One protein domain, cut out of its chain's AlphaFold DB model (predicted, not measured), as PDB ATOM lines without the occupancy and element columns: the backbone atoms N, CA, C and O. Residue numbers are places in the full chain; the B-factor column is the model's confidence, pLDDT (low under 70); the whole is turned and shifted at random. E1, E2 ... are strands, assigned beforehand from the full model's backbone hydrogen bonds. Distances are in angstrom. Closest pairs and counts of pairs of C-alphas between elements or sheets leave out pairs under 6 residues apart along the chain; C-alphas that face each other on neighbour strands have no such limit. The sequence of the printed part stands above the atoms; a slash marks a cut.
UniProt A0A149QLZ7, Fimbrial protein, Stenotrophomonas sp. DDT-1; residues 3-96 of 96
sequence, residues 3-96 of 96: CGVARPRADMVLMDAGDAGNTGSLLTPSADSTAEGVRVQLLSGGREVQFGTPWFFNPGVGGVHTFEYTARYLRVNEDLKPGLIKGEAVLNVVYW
ATOM      1  N   CYS A   3     -15.741 -31.345  54.527       91.56
ATOM      2  CA  CYS A   3     -16.939 -32.119  54.842       91.56
ATOM      3  C   CYS A   3     -16.615 -33.531  55.361       91.56
ATOM      4  O   CYS A   3     -17.526 -34.342  55.549       91.56
ATOM      5  N   GLY A   4     -15.336 -33.852  55.595       92.06
ATOM      6  CA  GLY A   4     -14.901 -35.152  56.103       92.06
ATOM      7  C   GLY A   4     -15.382 -36.311  55.226       92.06
ATOM      8  O   GLY A   4     -15.226 -36.291  54.010       92.06
ATOM      9  N   VAL A   5     -15.992 -37.337  55.823       87.31
ATOM     10  CA  VAL A   5     -16.528 -38.499  55.079       87.31
ATOM     11  C   VAL A   5     -17.970 -38.314  54.588       87.31
ATOM     12  O   VAL A   5     -18.469 -39.145  53.828       87.31
ATOM     13  N   ALA A   6     -18.659 -37.253  55.018       88.31
ATOM     14  CA  ALA A   6     -20.049 -37.012  54.645       88.31
ATOM     15  C   ALA A   6     -20.150 -36.586  53.177       88.31
ATOM     16  O   ALA A   6     -19.264 -35.912  52.667       88.31
ATOM     17  N   ARG A   7     -21.243 -36.942  52.494       91.88
ATOM     18  CA  ARG A   7     -21.577 -36.412  51.160       91.88
ATOM     19  C   ARG A   7     -22.542 -35.241  51.360       91.88
ATOM     20  O   ARG A   7     -23.744 -35.493  51.450       91.88
ATOM     21  N   PRO A   8     -22.039 -34.006  51.530       92.69
ATOM     22  CA  PRO A   8     -22.873 -32.880  51.923       92.69
ATOM     23  C   PRO A   8     -23.869 -32.536  50.816       92.69
ATOM     24  O   PRO A   8     -23.571 -32.673  49.627       92.69
ATOM     25  N   ARG A   9     -25.032 -32.037  51.225       95.75
ATOM     26  CA  ARG A   9     -25.916 -31.248  50.376       95.75
ATOM     27  C   ARG A   9     -26.206 -29.960  51.120       95.75
ATOM     28  O   ARG A   9     -26.443 -29.989  52.326       95.75
ATOM     29  N   ALA A  10     -26.097 -28.842  50.421       96.38
ATOM     30  CA  ALA A  10     -26.391 -27.552  51.009       96.38
ATOM     31  C   ALA A  10     -26.910 -26.568  49.967       96.38
ATOM     32  O   ALA A  10     -26.476 -26.580  48.811       96.38
ATOM     33  N   ASP A  11     -27.784 -25.682  50.420       97.19
ATOM     34  CA  ASP A  11     -28.073 -24.433  49.736       97.19
ATOM     35  C   ASP A  11     -27.024 -23.404  50.152       97.19
ATOM     36  O   ASP A  11     -26.807 -23.141  51.340       97.19
ATOM     37  N   MET A  12     -26.339 -22.855  49.158       96.50
ATOM     38  CA  MET A  12     -25.273 -21.881  49.341       96.50
ATOM     39  C   MET A  12     -25.745 -20.528  48.830       96.50
ATOM     40  O   MET A  12     -26.328 -20.447  47.750       96.50
ATOM     41  N   VAL A  13     -25.457 -19.456  49.559       97.25
ATOM     42  CA  VAL A  13     -25.688 -18.093  49.068       97.25
ATOM     43  C   VAL A  13     -24.624 -17.151  49.608       97.25
ATOM     44  O   VAL A  13     -24.282 -17.199  50.790       97.25
ATOM     45  N   LEU A  14     -24.093 -16.296  48.735       97.75
ATOM     46  CA  LEU A  14     -23.196 -15.215  49.123       97.75
ATOM     47  C   LEU A  14     -24.022 -13.933  49.252       97.75
ATOM     48  O   LEU A  14     -24.696 -13.532  48.304       97.75
ATOM     49  N   MET A  15     -23.979 -13.315  50.425       98.25
ATOM     50  CA  MET A  15     -24.669 -12.065  50.740       98.25
ATOM     51  C   MET A  15     -23.649 -10.949  50.949       98.25
ATOM     52  O   MET A  15     -22.551 -11.203  51.449       98.25
ATOM     53  N   ASP A  16     -24.018  -9.721  50.611       98.25
ATOM     54  CA  ASP A  16     -23.287  -8.534  51.051       98.25
ATOM     55  C   ASP A  16     -23.549  -8.315  52.552       98.25
ATOM     56  O   ASP A  16     -24.696  -8.333  53.003       98.25
ATOM     57  N   ALA A  17     -22.484  -8.164  53.341       97.50
ATOM     58  CA  ALA A  17     -22.592  -7.963  54.783       97.50
ATOM     59  C   ALA A  17     -23.038  -6.538  55.149       97.50
ATOM     60  O   ALA A  17     -23.643  -6.345  56.203       97.50
ATOM     61  N   GLY A  18     -22.730  -5.549  54.302       96.06
ATOM     62  CA  GLY A  18     -23.094  -4.148  54.519       96.06
ATOM     63  C   GLY A  18     -24.534  -3.824  54.114       96.06
ATOM     64  O   GLY A  18     -25.123  -2.896  54.664       96.06
ATOM     65  N   ASP A  19     -25.110  -4.606  53.198       97.56
ATOM     66  CA  ASP A  19     -26.505  -4.498  52.763       97.56
ATOM     67  C   ASP A  19     -27.055  -5.865  52.323       97.56
ATOM     68  O   ASP A  19     -26.848  -6.311  51.196       97.56
ATOM     69  N   ALA A  20     -27.824  -6.523  53.195       94.12
ATOM     70  CA  ALA A  20     -28.433  -7.819  52.890       94.12
ATOM     71  C   ALA A  20     -29.474  -7.769  51.747       94.12
ATOM     72  O   ALA A  20     -29.866  -8.819  51.238       94.12
ATOM     73  N   GLY A  21     -29.947  -6.576  51.360       97.12
ATOM     74  CA  GLY A  21     -30.849  -6.367  50.226       97.12
ATOM     75  C   GLY A  21     -30.132  -6.193  48.883       97.12
ATOM     76  O   GLY A  21     -30.793  -6.145  47.842       97.12
ATOM     77  N   ASN A  22     -28.800  -6.109  48.882       97.62
ATOM     78  CA  ASN A  22     -28.012  -5.951  47.673       97.62
ATOM     79  C   ASN A  22     -28.120  -7.200  46.786       97.62
ATOM     80  O   ASN A  22     -27.709  -8.296  47.164       97.62
ATOM     81  N   THR A  23     -28.660  -7.016  45.582       97.19
ATOM     82  CA  THR A  23     -28.780  -8.058  44.546       97.19
ATOM     83  C   THR A  23     -27.802  -7.860  43.386       97.19
ATOM     84  O   THR A  23     -27.813  -8.629  42.428       97.19
ATOM     85  N   GLY A  24     -26.966  -6.819  43.453       97.44
ATOM     86  CA  GLY A  24     -25.920  -6.545  42.478       97.44
ATOM     87  C   GLY A  24     -24.635  -7.324  42.762       97.44
ATOM     88  O   GLY A  24     -24.623  -8.318  43.487       97.44
ATOM     89  N   SER A  25     -23.526  -6.850  42.187       97.50
ATOM     90  CA  SER A  25     -22.207  -7.488  42.308       97.50
ATOM     91  C   SER A  25     -21.159  -6.669  43.064       97.50
ATOM     92  O   SER A  25     -20.049  -7.146  43.297       97.50
ATOM     93  N   LEU A  26     -21.478  -5.436  43.459       98.06
ATOM     94  CA  LEU A  26     -20.559  -4.558  44.184       98.06
ATOM     95  C   LEU A  26     -20.838  -4.628  45.676       98.06
ATOM     96  O   LEU A  26     -21.983  -4.458  46.073       98.06
ATOM     97  N   LEU A  27     -19.801  -4.843  46.482       98.44
ATOM     98  CA  LEU A  27     -19.921  -4.809  47.934       98.44
ATOM     99  C   LEU A  27     -20.182  -3.387  48.417       98.44
ATOM    100  O   LEU A  27     -19.505  -2.438  47.999       98.44
ATOM    101  N   THR A  28     -21.116  -3.271  49.351       98.12
ATOM    102  CA  THR A  28     -21.316  -2.067  50.143       98.12
ATOM    103  C   THR A  28     -20.050  -1.803  50.961       98.12
ATOM    104  O   THR A  28     -19.558  -2.710  51.640       98.12
ATOM    105  N   PRO A  29     -19.467  -0.593  50.888       97.62
ATOM    106  CA  PRO A  29     -18.334  -0.239  51.728       97.62
ATOM    107  C   PRO A  29     -18.704  -0.373  53.203       97.62
ATOM    108  O   PRO A  29     -19.768   0.083  53.622       97.62
ATOM    109  N   SER A  30     -17.819  -0.961  54.000       97.00
ATOM    110  CA  SER A  30     -17.975  -0.955  55.452       97.00
ATOM    111  C   SER A  30     -17.938   0.479  55.996       97.00
ATOM    112  O   SER A  30     -17.350   1.373  55.384       97.00
ATOM    113  N   ALA A  31     -18.533   0.705  57.170       95.75
ATOM    114  CA  ALA A  31     -18.672   2.042  57.759       95.75
ATOM    115  C   ALA A  31     -17.334   2.753  58.064       95.75
ATOM    116  O   ALA A  31     -17.307   3.972  58.206       95.75
ATOM    117  N   ASP A  32     -16.231   2.007  58.171       96.69
ATOM    118  CA  ASP A  32     -14.863   2.509  58.349       96.69
ATOM    119  C   ASP A  32     -14.129   2.800  57.024       96.69
ATOM    120  O   ASP A  32     -12.974   3.233  57.036       96.69
ATOM    121  N   SER A  33     -14.779   2.594  55.874       97.50
ATOM    122  CA  SER A  33     -14.239   2.973  54.565       97.50
ATOM    123  C   SER A  33     -14.262   4.493  54.374       97.50
ATOM    124  O   SER A  33     -15.244   5.164  54.678       97.50
ATOM    125  N   THR A  34     -13.176   5.038  53.831       98.06
ATOM    126  CA  THR A  34     -12.985   6.478  53.575       98.06
ATOM    127  C   THR A  34     -12.700   6.813  52.113       98.06
ATOM    128  O   THR A  34     -12.719   7.985  51.746       98.06
ATOM    129  N   ALA A  35     -12.429   5.815  51.268       98.00
ATOM    130  CA  ALA A  35     -12.299   6.024  49.831       98.00
ATOM    131  C   ALA A  35     -13.675   6.223  49.177       98.00
ATOM    132  O   ALA A  35     -14.645   5.552  49.529       98.00
ATOM    133  N   GLU A  36     -13.729   7.080  48.160       97.50
ATOM    134  CA  GLU A  36     -14.925   7.314  47.338       97.50
ATOM    135  C   GLU A  36     -14.630   6.993  45.865       97.50
ATOM    136  O   GLU A  36     -13.467   6.915  45.453       97.50
ATOM    137  N   GLY A  37     -15.673   6.761  45.058       97.50
ATOM    138  CA  GLY A  37     -15.508   6.484  43.624       97.50
ATOM    139  C   GLY A  37     -15.056   5.065  43.278       97.50
ATOM    140  O   GLY A  37     -14.963   4.726  42.097       97.50
ATOM    141  N   VAL A  38     -14.825   4.206  44.273       97.88
ATOM    142  CA  VAL A  38     -14.486   2.787  44.092       97.88
ATOM    143  C   VAL A  38     -15.328   1.882  44.984       97.88
ATOM    144  O   VAL A  38     -15.777   2.289  46.056       97.88
ATOM    145  N   ARG A  39     -15.523   0.639  44.545       97.75
ATOM    146  CA  ARG A  39     -16.125  -0.460  45.315       97.75
ATOM    147  C   ARG A  39     -15.329  -1.747  45.103       97.75
ATOM    148  O   ARG A  39     -14.610  -1.877  44.111       97.75
ATOM    149  N   VAL A  40     -15.455  -2.699  46.026       98.19
ATOM    150  CA  VAL A  40     -14.887  -4.048  45.872       98.19
ATOM    151  C   VAL A  40     -15.916  -4.942  45.188       98.19
ATOM    152  O   VAL A  40     -17.088  -4.929  45.550       98.19
ATOM    153  N   GLN A  41     -15.481  -5.729  44.210       98.38
ATOM    154  CA  GLN A  41     -16.304  -6.712  43.515       98.38
ATOM    155  C   GLN A  41     -15.674  -8.093  43.633       98.38
ATOM    156  O   GLN A  41     -14.473  -8.251  43.390       98.38
ATOM    157  N   LEU A  42     -16.497  -9.087  43.962       97.88
ATOM    158  CA  LEU A  42     -16.098 -10.488  43.991       97.88
ATOM    159  C   LEU A  42     -16.399 -11.168  42.655       97.88
ATOM    160  O   LEU A  42     -17.399 -10.885  41.989       97.88
ATOM    161  N   LEU A  43     -15.524 -12.091  42.281       97.75
ATOM    162  CA  LEU A  43     -15.617 -12.894  41.074       97.75
ATOM    163  C   LEU A  43     -15.519 -14.374  41.449       97.75
ATOM    164  O   LEU A  43     -14.713 -14.743  42.299       97.75
ATOM    165  N   SER A  44     -16.292 -15.219  40.775       96.06
ATOM    166  CA  SER A  44     -16.199 -16.679  40.839       96.06
ATOM    167  C   SER A  44     -16.011 -17.219  39.425       96.06
ATOM    168  O   SER A  44     -16.786 -16.899  38.519       96.06
ATOM    169  N   GLY A  45     -14.919 -17.952  39.190       94.50
ATOM    170  CA  GLY A  45     -14.551 -18.412  37.844       94.50
ATOM    171  C   GLY A  45     -14.415 -17.272  36.820       94.50
ATOM    172  O   GLY A  45     -14.771 -17.438  35.657       94.50
ATOM    173  N   GLY A  46     -13.982 -16.084  37.262       95.50
ATOM    174  CA  GLY A  46     -13.860 -14.884  36.424       95.50
ATOM    175  C   GLY A  46     -15.176 -14.163  36.100       95.50
ATOM    176  O   GLY A  46     -15.143 -13.130  35.433       95.50
ATOM    177  N   ARG A  47     -16.326 -14.660  36.575       96.56
ATOM    178  CA  ARG A  47     -17.635 -14.001  36.434       96.56
ATOM    179  C   ARG A  47     -17.991 -13.268  37.717       96.56
ATOM    180  O   ARG A  47     -17.632 -13.717  38.799       96.56
ATOM    181  N   GLU A  48     -18.703 -12.156  37.598       97.44
ATOM    182  CA  GLU A  48     -19.156 -11.388  38.759       97.44
ATOM    183  C   GLU A  48     -20.080 -12.228  39.635       97.44
ATOM    184  O   GLU A  48     -21.013 -12.863  39.132       97.44
ATOM    185  N   VAL A  49     -19.836 -12.217  40.942       97.12
ATOM    186  CA  VAL A  49     -20.791 -12.784  41.891       97.12
ATOM    187  C   VAL A  49     -21.998 -11.855  41.969       97.12
ATOM    188  O   VAL A  49     -21.830 -10.661  42.182       97.12
ATOM    189  N   GLN A  50     -23.200 -12.403  41.794       97.69
ATOM    190  CA  GLN A  50     -24.451 -11.699  42.077       97.69
ATOM    191  C   GLN A  50     -24.897 -12.070  43.491       97.69
ATOM    192  O   GLN A  50     -25.125 -13.252  43.775       97.69
ATOM    193  N   PHE A  51     -24.977 -11.086  44.383       98.19
ATOM    194  CA  PHE A  51     -25.363 -11.323  45.769       98.19
ATOM    195  C   PHE A  51     -26.818 -11.789  45.870       98.19
ATOM    196  O   PHE A  51     -27.654 -11.506  45.011       98.19
ATOM    197  N   GLY A  52     -27.105 -12.600  46.888       97.62
ATOM    198  CA  GLY A  52     -28.438 -13.163  47.108       97.62
ATOM    199  C   GLY A  52     -28.861 -14.246  46.110       97.62
ATOM    200  O   GLY A  52     -29.951 -14.792  46.254       97.62
ATOM    201  N   THR A  53     -28.021 -14.605  45.131       96.62
ATOM    202  CA  THR A  53     -28.313 -15.697  44.189       96.62
ATOM    203  C   THR A  53     -27.886 -17.041  44.789       96.62
ATOM    204  O   THR A  53     -26.684 -17.262  44.967       96.62
ATOM    205  N   PRO A  54     -28.825 -17.954  45.100       95.38
ATOM    206  CA  PRO A  54     -28.478 -19.247  45.670       95.38
ATOM    207  C   PRO A  54     -27.911 -20.208  44.618       95.38
ATOM    208  O   PRO A  54     -28.285 -20.166  43.443       95.38
ATOM    209  N   TRP A  55     -27.049 -21.128  45.052       95.38
ATOM    210  CA  TRP A  55     -26.626 -22.284  44.264       95.38
ATOM    211  C   TRP A  55     -26.603 -23.559  45.108       95.38
ATOM    212  O   TRP A  55     -26.371 -23.533  46.316       95.38
ATOM    213  N   PHE A  56     -26.817 -24.695  44.446       96.00
ATOM    214  CA  PHE A  56     -26.786 -25.999  45.096       96.00
ATOM    215  C   PHE A  56     -25.356 -26.518  45.196       96.00
ATOM    216  O   PHE A  56     -24.658 -26.667  44.189       96.00
ATOM    217  N   PHE A  57     -24.941 -26.867  46.407       95.50
ATOM    218  CA  PHE A  57     -23.719 -27.613  46.653       95.50
ATOM    219  C   PHE A  57     -24.061 -29.083  46.878       95.50
ATOM    220  O   PHE A  57     -24.597 -29.463  47.915       95.50
ATOM    221  N   ASN A  58     -23.765 -29.912  45.877       95.31
ATOM    222  CA  ASN A  58     -23.963 -31.358  45.918       95.31
ATOM    223  C   ASN A  58     -22.786 -32.058  45.214       95.31
ATOM    224  O   ASN A  58     -22.919 -32.502  44.071       95.31
ATOM    225  N   PRO A  59     -21.608 -32.124  45.855       93.81
ATOM    226  CA  PRO A  59     -20.406 -32.688  45.244       93.81
ATOM    227  C   PRO A  59     -20.463 -34.212  45.061       93.81
ATOM    228  O   PRO A  59     -19.594 -34.785  44.411       93.81
ATOM    229  N   GLY A  60     -21.433 -34.906  45.670       94.00
ATOM    230  CA  GLY A  60     -21.559 -36.367  45.608       94.00
ATOM    231  C   GLY A  60     -20.478 -37.150  46.370       94.00
ATOM    232  O   GLY A  60     -20.608 -38.367  46.524       94.00
ATOM    233  N   VAL A  61     -19.451 -36.477  46.891       94.31
ATOM    234  CA  VAL A  61     -18.338 -37.035  47.671       94.31
ATOM    235  C   VAL A  61     -18.021 -36.144  48.873       94.31
ATOM    236  O   VAL A  61     -18.297 -34.944  48.856       94.31
ATOM    237  N   GLY A  62     -17.444 -36.739  49.918       94.62
ATOM    238  CA  GLY A  62     -16.868 -35.981  51.029       94.62
ATOM    239  C   GLY A  62     -15.517 -35.359  50.694       94.62
ATOM    240  O   GLY A  62     -15.105 -35.322  49.536       94.62
ATOM    241  N   GLY A  63     -14.832 -34.877  51.723       95.25
ATOM    242  CA  GLY A  63     -13.505 -34.279  51.654       95.25
ATOM    243  C   GLY A  63     -13.521 -32.755  51.605       95.25
ATOM    244  O   GLY A  63     -14.498 -32.102  51.981       95.25
ATOM    245  N   VAL A  64     -12.397 -32.201  51.151       95.75
ATOM    246  CA  VAL A  64     -12.184 -30.758  51.043       95.75
ATOM    247  C   VAL A  64     -12.698 -30.253  49.700       95.75
ATOM    248  O   VAL A  64     -12.248 -30.688  48.643       95.75
ATOM    249  N   HIS A  65     -13.600 -29.280  49.765       94.31
ATOM    250  CA  HIS A  65     -14.176 -28.574  48.627       94.31
ATOM    251  C   HIS A  65     -13.744 -27.111  48.652       94.31
ATOM    252  O   HIS A  65     -14.013 -26.385  49.618       94.31
ATOM    253  N   THR A  66     -13.053 -26.677  47.603       93.88
ATOM    254  CA  THR A  66     -12.534 -25.310  47.478       93.88
ATOM    255  C   THR A  66     -13.492 -24.456  46.659       93.88
ATOM    256  O   THR A  66     -13.929 -24.861  45.585       93.88
ATOM    257  N   PHE A  67     -13.790 -23.257  47.161       93.12
ATOM    258  CA  PHE A  67     -14.515 -22.223  46.430       93.12
ATOM    259  C   PHE A  67     -13.549 -21.070  46.186       93.12
ATOM    260  O   PHE A  67     -13.169 -20.368  47.124       93.12
ATOM    261  N   GLU A  68     -13.096 -20.925  44.947       94.94
ATOM    262  CA  GLU A  68     -12.156 -19.871  44.587       94.94
ATOM    263  C   GLU A  68     -12.910 -18.591  44.246       94.94
ATOM    264  O   GLU A  68     -13.720 -18.551  43.317       94.94
ATOM    265  N   TYR A  69     -12.600 -17.536  44.993       95.88
ATOM    266  CA  TYR A  69     -13.051 -16.187  44.702       95.88
ATOM    267  C   TYR A  69     -11.845 -15.304  44.429       95.88
ATOM    268  O   TYR A  69     -10.827 -15.389  45.119       95.88
ATOM    269  N   THR A  70     -11.971 -14.424  43.445       97.56
ATOM    270  CA  THR A  70     -11.040 -13.310  43.263       97.56
ATOM    271  C   THR A  70     -11.763 -12.000  43.527       97.56
ATOM    272  O   THR A  70     -12.989 -11.924  43.459       97.56
ATOM    273  N   ALA A  71     -11.005 -10.963  43.868       97.38
ATOM    274  CA  ALA A  71     -11.542  -9.637  44.128       97.38
ATOM    275  C   ALA A  71     -10.892  -8.617  43.196       97.38
ATOM    276  O   ALA A  71      -9.705  -8.717  42.879       97.38
ATOM    277  N   ARG A  72     -11.666  -7.617  42.775       97.81
ATOM    278  CA  ARG A  72     -11.162  -6.443  42.056       97.81
ATOM    279  C   ARG A  72     -11.802  -5.167  42.579       97.81
ATOM    280  O   ARG A  72     -12.895  -5.200  43.141       97.81
ATOM    281  N   TYR A  73     -11.144  -4.041  42.338       97.75
ATOM    282  CA  TYR A  73     -11.762  -2.730  42.496       97.75
ATOM    283  C   TYR A  73     -12.532  -2.368  41.227       97.75
ATOM    284  O   TYR A  73     -12.010  -2.522  40.121       97.75
ATOM    285  N   LEU A  74     -13.756  -1.869  41.386       97.75
ATOM    286  CA  LEU A  74     -14.536  -1.284  40.302       97.75
ATOM    287  C   LEU A  74     -14.743   0.205  40.575       97.75
ATOM    288  O   LEU A  74     -15.126   0.591  41.680       97.75
ATOM    289  N   ARG A  75     -14.501   1.039  39.562       97.25
ATOM    290  CA  ARG A  75     -14.843   2.460  39.612       97.25
ATOM    291  C   ARG A  75     -16.355   2.627  39.471       97.25
ATOM    292  O   ARG A  75     -16.963   1.977  38.624       97.25
ATOM    293  N   VAL A  76     -16.935   3.512  40.275       96.75
ATOM    294  CA  VAL A  76     -18.349   3.912  40.190       96.75
ATOM    295  C   VAL A  76     -18.470   5.359  39.707       96.75
ATOM    296  O   VAL A  76     -17.463   6.035  39.505       96.75
ATOM    297  N   ASN A  77     -19.696   5.844  39.503       95.56
ATOM    298  CA  ASN A  77     -19.967   7.177  38.941       95.56
ATOM    299  C   ASN A  77     -19.744   8.344  39.932       95.56
ATOM    300  O   ASN A  77     -20.206   9.454  39.682       95.56
ATOM    301  N   GLU A  78     -19.049   8.100  41.042       95.62
ATOM    302  CA  GLU A  78     -18.638   9.105  42.029       95.62
ATOM    303  C   GLU A  78     -17.185   9.544  41.758       95.62
ATOM    304  O   GLU A  78     -16.402   8.817  41.130       95.62
ATOM    305  N   ASP A  79     -16.802  10.720  42.254       97.19
ATOM    306  CA  ASP A  79     -15.416  11.181  42.180       97.19
ATOM    307  C   ASP A  79     -14.480  10.264  42.976       97.19
ATOM    308  O   ASP A  79     -14.798   9.802  44.072       97.19
ATOM    309  N   LEU A  80     -13.287  10.018  42.426       97.81
ATOM    310  CA  LEU A  80     -12.268   9.223  43.103       97.81
ATOM    311  C   LEU A  80     -11.639  10.039  44.230       97.81
ATOM    312  O   LEU A  80     -10.967  11.039  43.968       97.81
ATOM    313  N   LYS A  81     -11.788   9.565  45.470       98.00
ATOM    314  CA  LYS A  81     -11.062  10.107  46.625       98.00
ATOM    315  C   LYS A  81     -10.189   9.030  47.265       98.00
ATOM    316  O   LYS A  81     -10.652   7.901  47.437       98.00
ATOM    317  N   PRO A  82      -8.932   9.356  47.616       97.81
ATOM    318  CA  PRO A  82      -8.050   8.413  48.284       97.81
ATOM    319  C   PRO A  82      -8.573   8.085  49.683       97.81
ATOM    320  O   PRO A  82      -9.106   8.949  50.376       97.81
ATOM    321  N   GLY A  83      -8.363   6.846  50.114       97.62
ATOM    322  CA  GLY A  83      -8.765   6.385  51.433       97.62
ATOM    323  C   GLY A  83      -8.703   4.868  51.549       97.62
ATOM    324  O   GLY A  83      -8.171   4.180  50.676       97.62
ATOM    325  N   LEU A  84      -9.268   4.354  52.635       98.06
ATOM    326  CA  LEU A  84      -9.475   2.929  52.853       98.06
ATOM    327  C   LEU A  84     -10.783   2.494  52.184       98.06
ATOM    328  O   LEU A  84     -11.797   3.169  52.324       98.06
ATOM    329  N   ILE A  85     -10.779   1.352  51.501       97.75
ATOM    330  CA  ILE A  85     -12.000   0.687  51.044       97.75
ATOM    331  C   ILE A  85     -11.995  -0.748  51.550       97.75
ATOM    332  O   ILE A  85     -11.026  -1.486  51.353       97.75
ATOM    333  N   LYS A  86     -13.087  -1.149  52.189       97.69
ATOM    334  CA  LYS A  86     -13.289  -2.505  52.682       97.69
ATOM    335  C   LYS A  86     -14.707  -2.947  52.335       97.69
ATOM    336  O   LYS A  86     -15.664  -2.212  52.544       97.69
ATOM    337  N   GLY A  87     -14.813  -4.136  51.754       96.31
ATOM    338  CA  GLY A  87     -16.079  -4.811  51.484       96.31
ATOM    339  C   GLY A  87     -16.088  -6.155  52.198       96.31
ATOM    340  O   GLY A  87     -15.049  -6.813  52.286       96.31
ATOM    341  N   GLU A  88     -17.247  -6.560  52.700       97.69
ATOM    342  CA  GLU A  88     -17.424  -7.794  53.464       97.69
ATOM    343  C   GLU A  88     -18.582  -8.604  52.879       97.69
ATOM    344  O   GLU A  88     -19.651  -8.065  52.612       97.69
ATOM    345  N   ALA A  89     -18.374  -9.904  52.683       97.31
ATOM    346  CA  ALA A  89     -19.398 -10.821  52.193       97.31
ATOM    347  C   ALA A  89     -19.590 -11.972  53.182       97.31
ATOM    348  O   ALA A  89     -18.625 -12.435  53.795       97.31
ATOM    349  N   VAL A  90     -20.818 -12.474  53.290       97.12
ATOM    350  CA  VAL A  90     -21.166 -13.629  54.123       97.12
ATOM    351  C   VAL A  90     -21.557 -14.797  53.230       97.12
ATOM    352  O   VAL A  90     -22.507 -14.706  52.454       97.12
ATOM    353  N   LEU A  91     -20.837 -15.913  53.356       96.69
ATOM    354  CA  LEU A  91     -21.222 -17.183  52.749       96.69
ATOM    355  C   LEU A  91     -22.139 -17.945  53.703       96.69
ATOM    356  O   LEU A  91     -21.673 -18.522  54.685       96.69
ATOM    357  N   ASN A  92     -23.433 -17.962  53.401       96.75
ATOM    358  CA  ASN A  92     -24.403 -18.769  54.127       96.75
ATOM    359  C   ASN A  92     -24.464 -20.173  53.528       96.75
ATOM    360  O   ASN A  92     -24.524 -20.339  52.308       96.75
ATOM    361  N   VAL A  93     -24.460 -21.172  54.409       96.38
ATOM    362  CA  VAL A  93     -24.476 -22.594  54.062       96.38
ATOM    363  C   VAL A  93     -25.574 -23.266  54.873       96.38
ATOM    364  O   VAL A  93     -25.463 -23.370  56.095       96.38
ATOM    365  N   VAL A  94     -26.633 -23.714  54.203       96.31
ATOM    366  CA  VAL A  94     -27.772 -24.390  54.836       96.31
ATOM    367  C   VAL A  94     -27.769 -25.854  54.416       96.31
ATOM    368  O   VAL A  94     -28.077 -26.170  53.272       96.31
ATOM    369  N   TYR A  95     -27.388 -26.741  55.337       92.75
ATOM    370  CA  TYR A  95     -27.315 -28.184  55.091       92.75
ATOM    371  C   TYR A  95     -28.685 -28.859  55.179       92.75
ATOM    372  O   TYR A  95     -29.507 -28.481  56.018       92.75
ATOM    373  N   TRP A  96     -28.880 -29.902  54.372       89.56
ATOM    374  CA  TRP A  96     -30.045 -30.788  54.412       89.56
ATOM    375  C   TRP A  96     -29.706 -32.219  53.982       89.56
ATOM    376  O   TRP A  96     -28.652 -32.434  53.337       89.56
TER     377      TRP A  96
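What this domain is: This is residues 3 to 96 of the 96 residues of the protein "Fimbrial protein" of Stenotrophomonas sp. DDT-1 (UniProt A0A149QLZ7). A rod with little regular structure, this domain holds two small sheets, E3-E1-E5 and the ribbon E2-E4, set off from each other along its length, with long loops between and at the ends. The printed part has 94 residues and no named helix; its strands E1 to E5 hold 32. Both sheets are antiparallel and the class is all strand. The whole is loose, radius of gyration of the C-alphas 15.7 A, spanning 50 by 23 by 20 A.

Where its parts are: E1, residues 10 to 16, begins at C-alpha (-26.391, -27.552, 51.009) and measures 19.3 A. E5, 89 to 95, measures 19.3 A and ends at (-27.315, -28.184, 55.091); E3 is 54 to 57, 9.7 A. E2 is 38 to 44, 19.8 A; E4 is 69 to 75, 19.4 A.

How they stand to each other: Inner strand E1 pairs with E5, N 11 to O 94 at 2.9 A, and E3, N 12 to O 55 at 2.9 A. E2 pairs with E4, N 41 to O 72 at 2.8 A. E1 and E4 are apart, as are E2 and E5.

The domain as a whole: The C-alphas of Val 5 and Asp 79 are farthest apart, 51.3 A. Links E1 to E2, E3 to E4 and E4 to E5 are long. The printed part has no cut; no printed residue is under 70 in pLDDT.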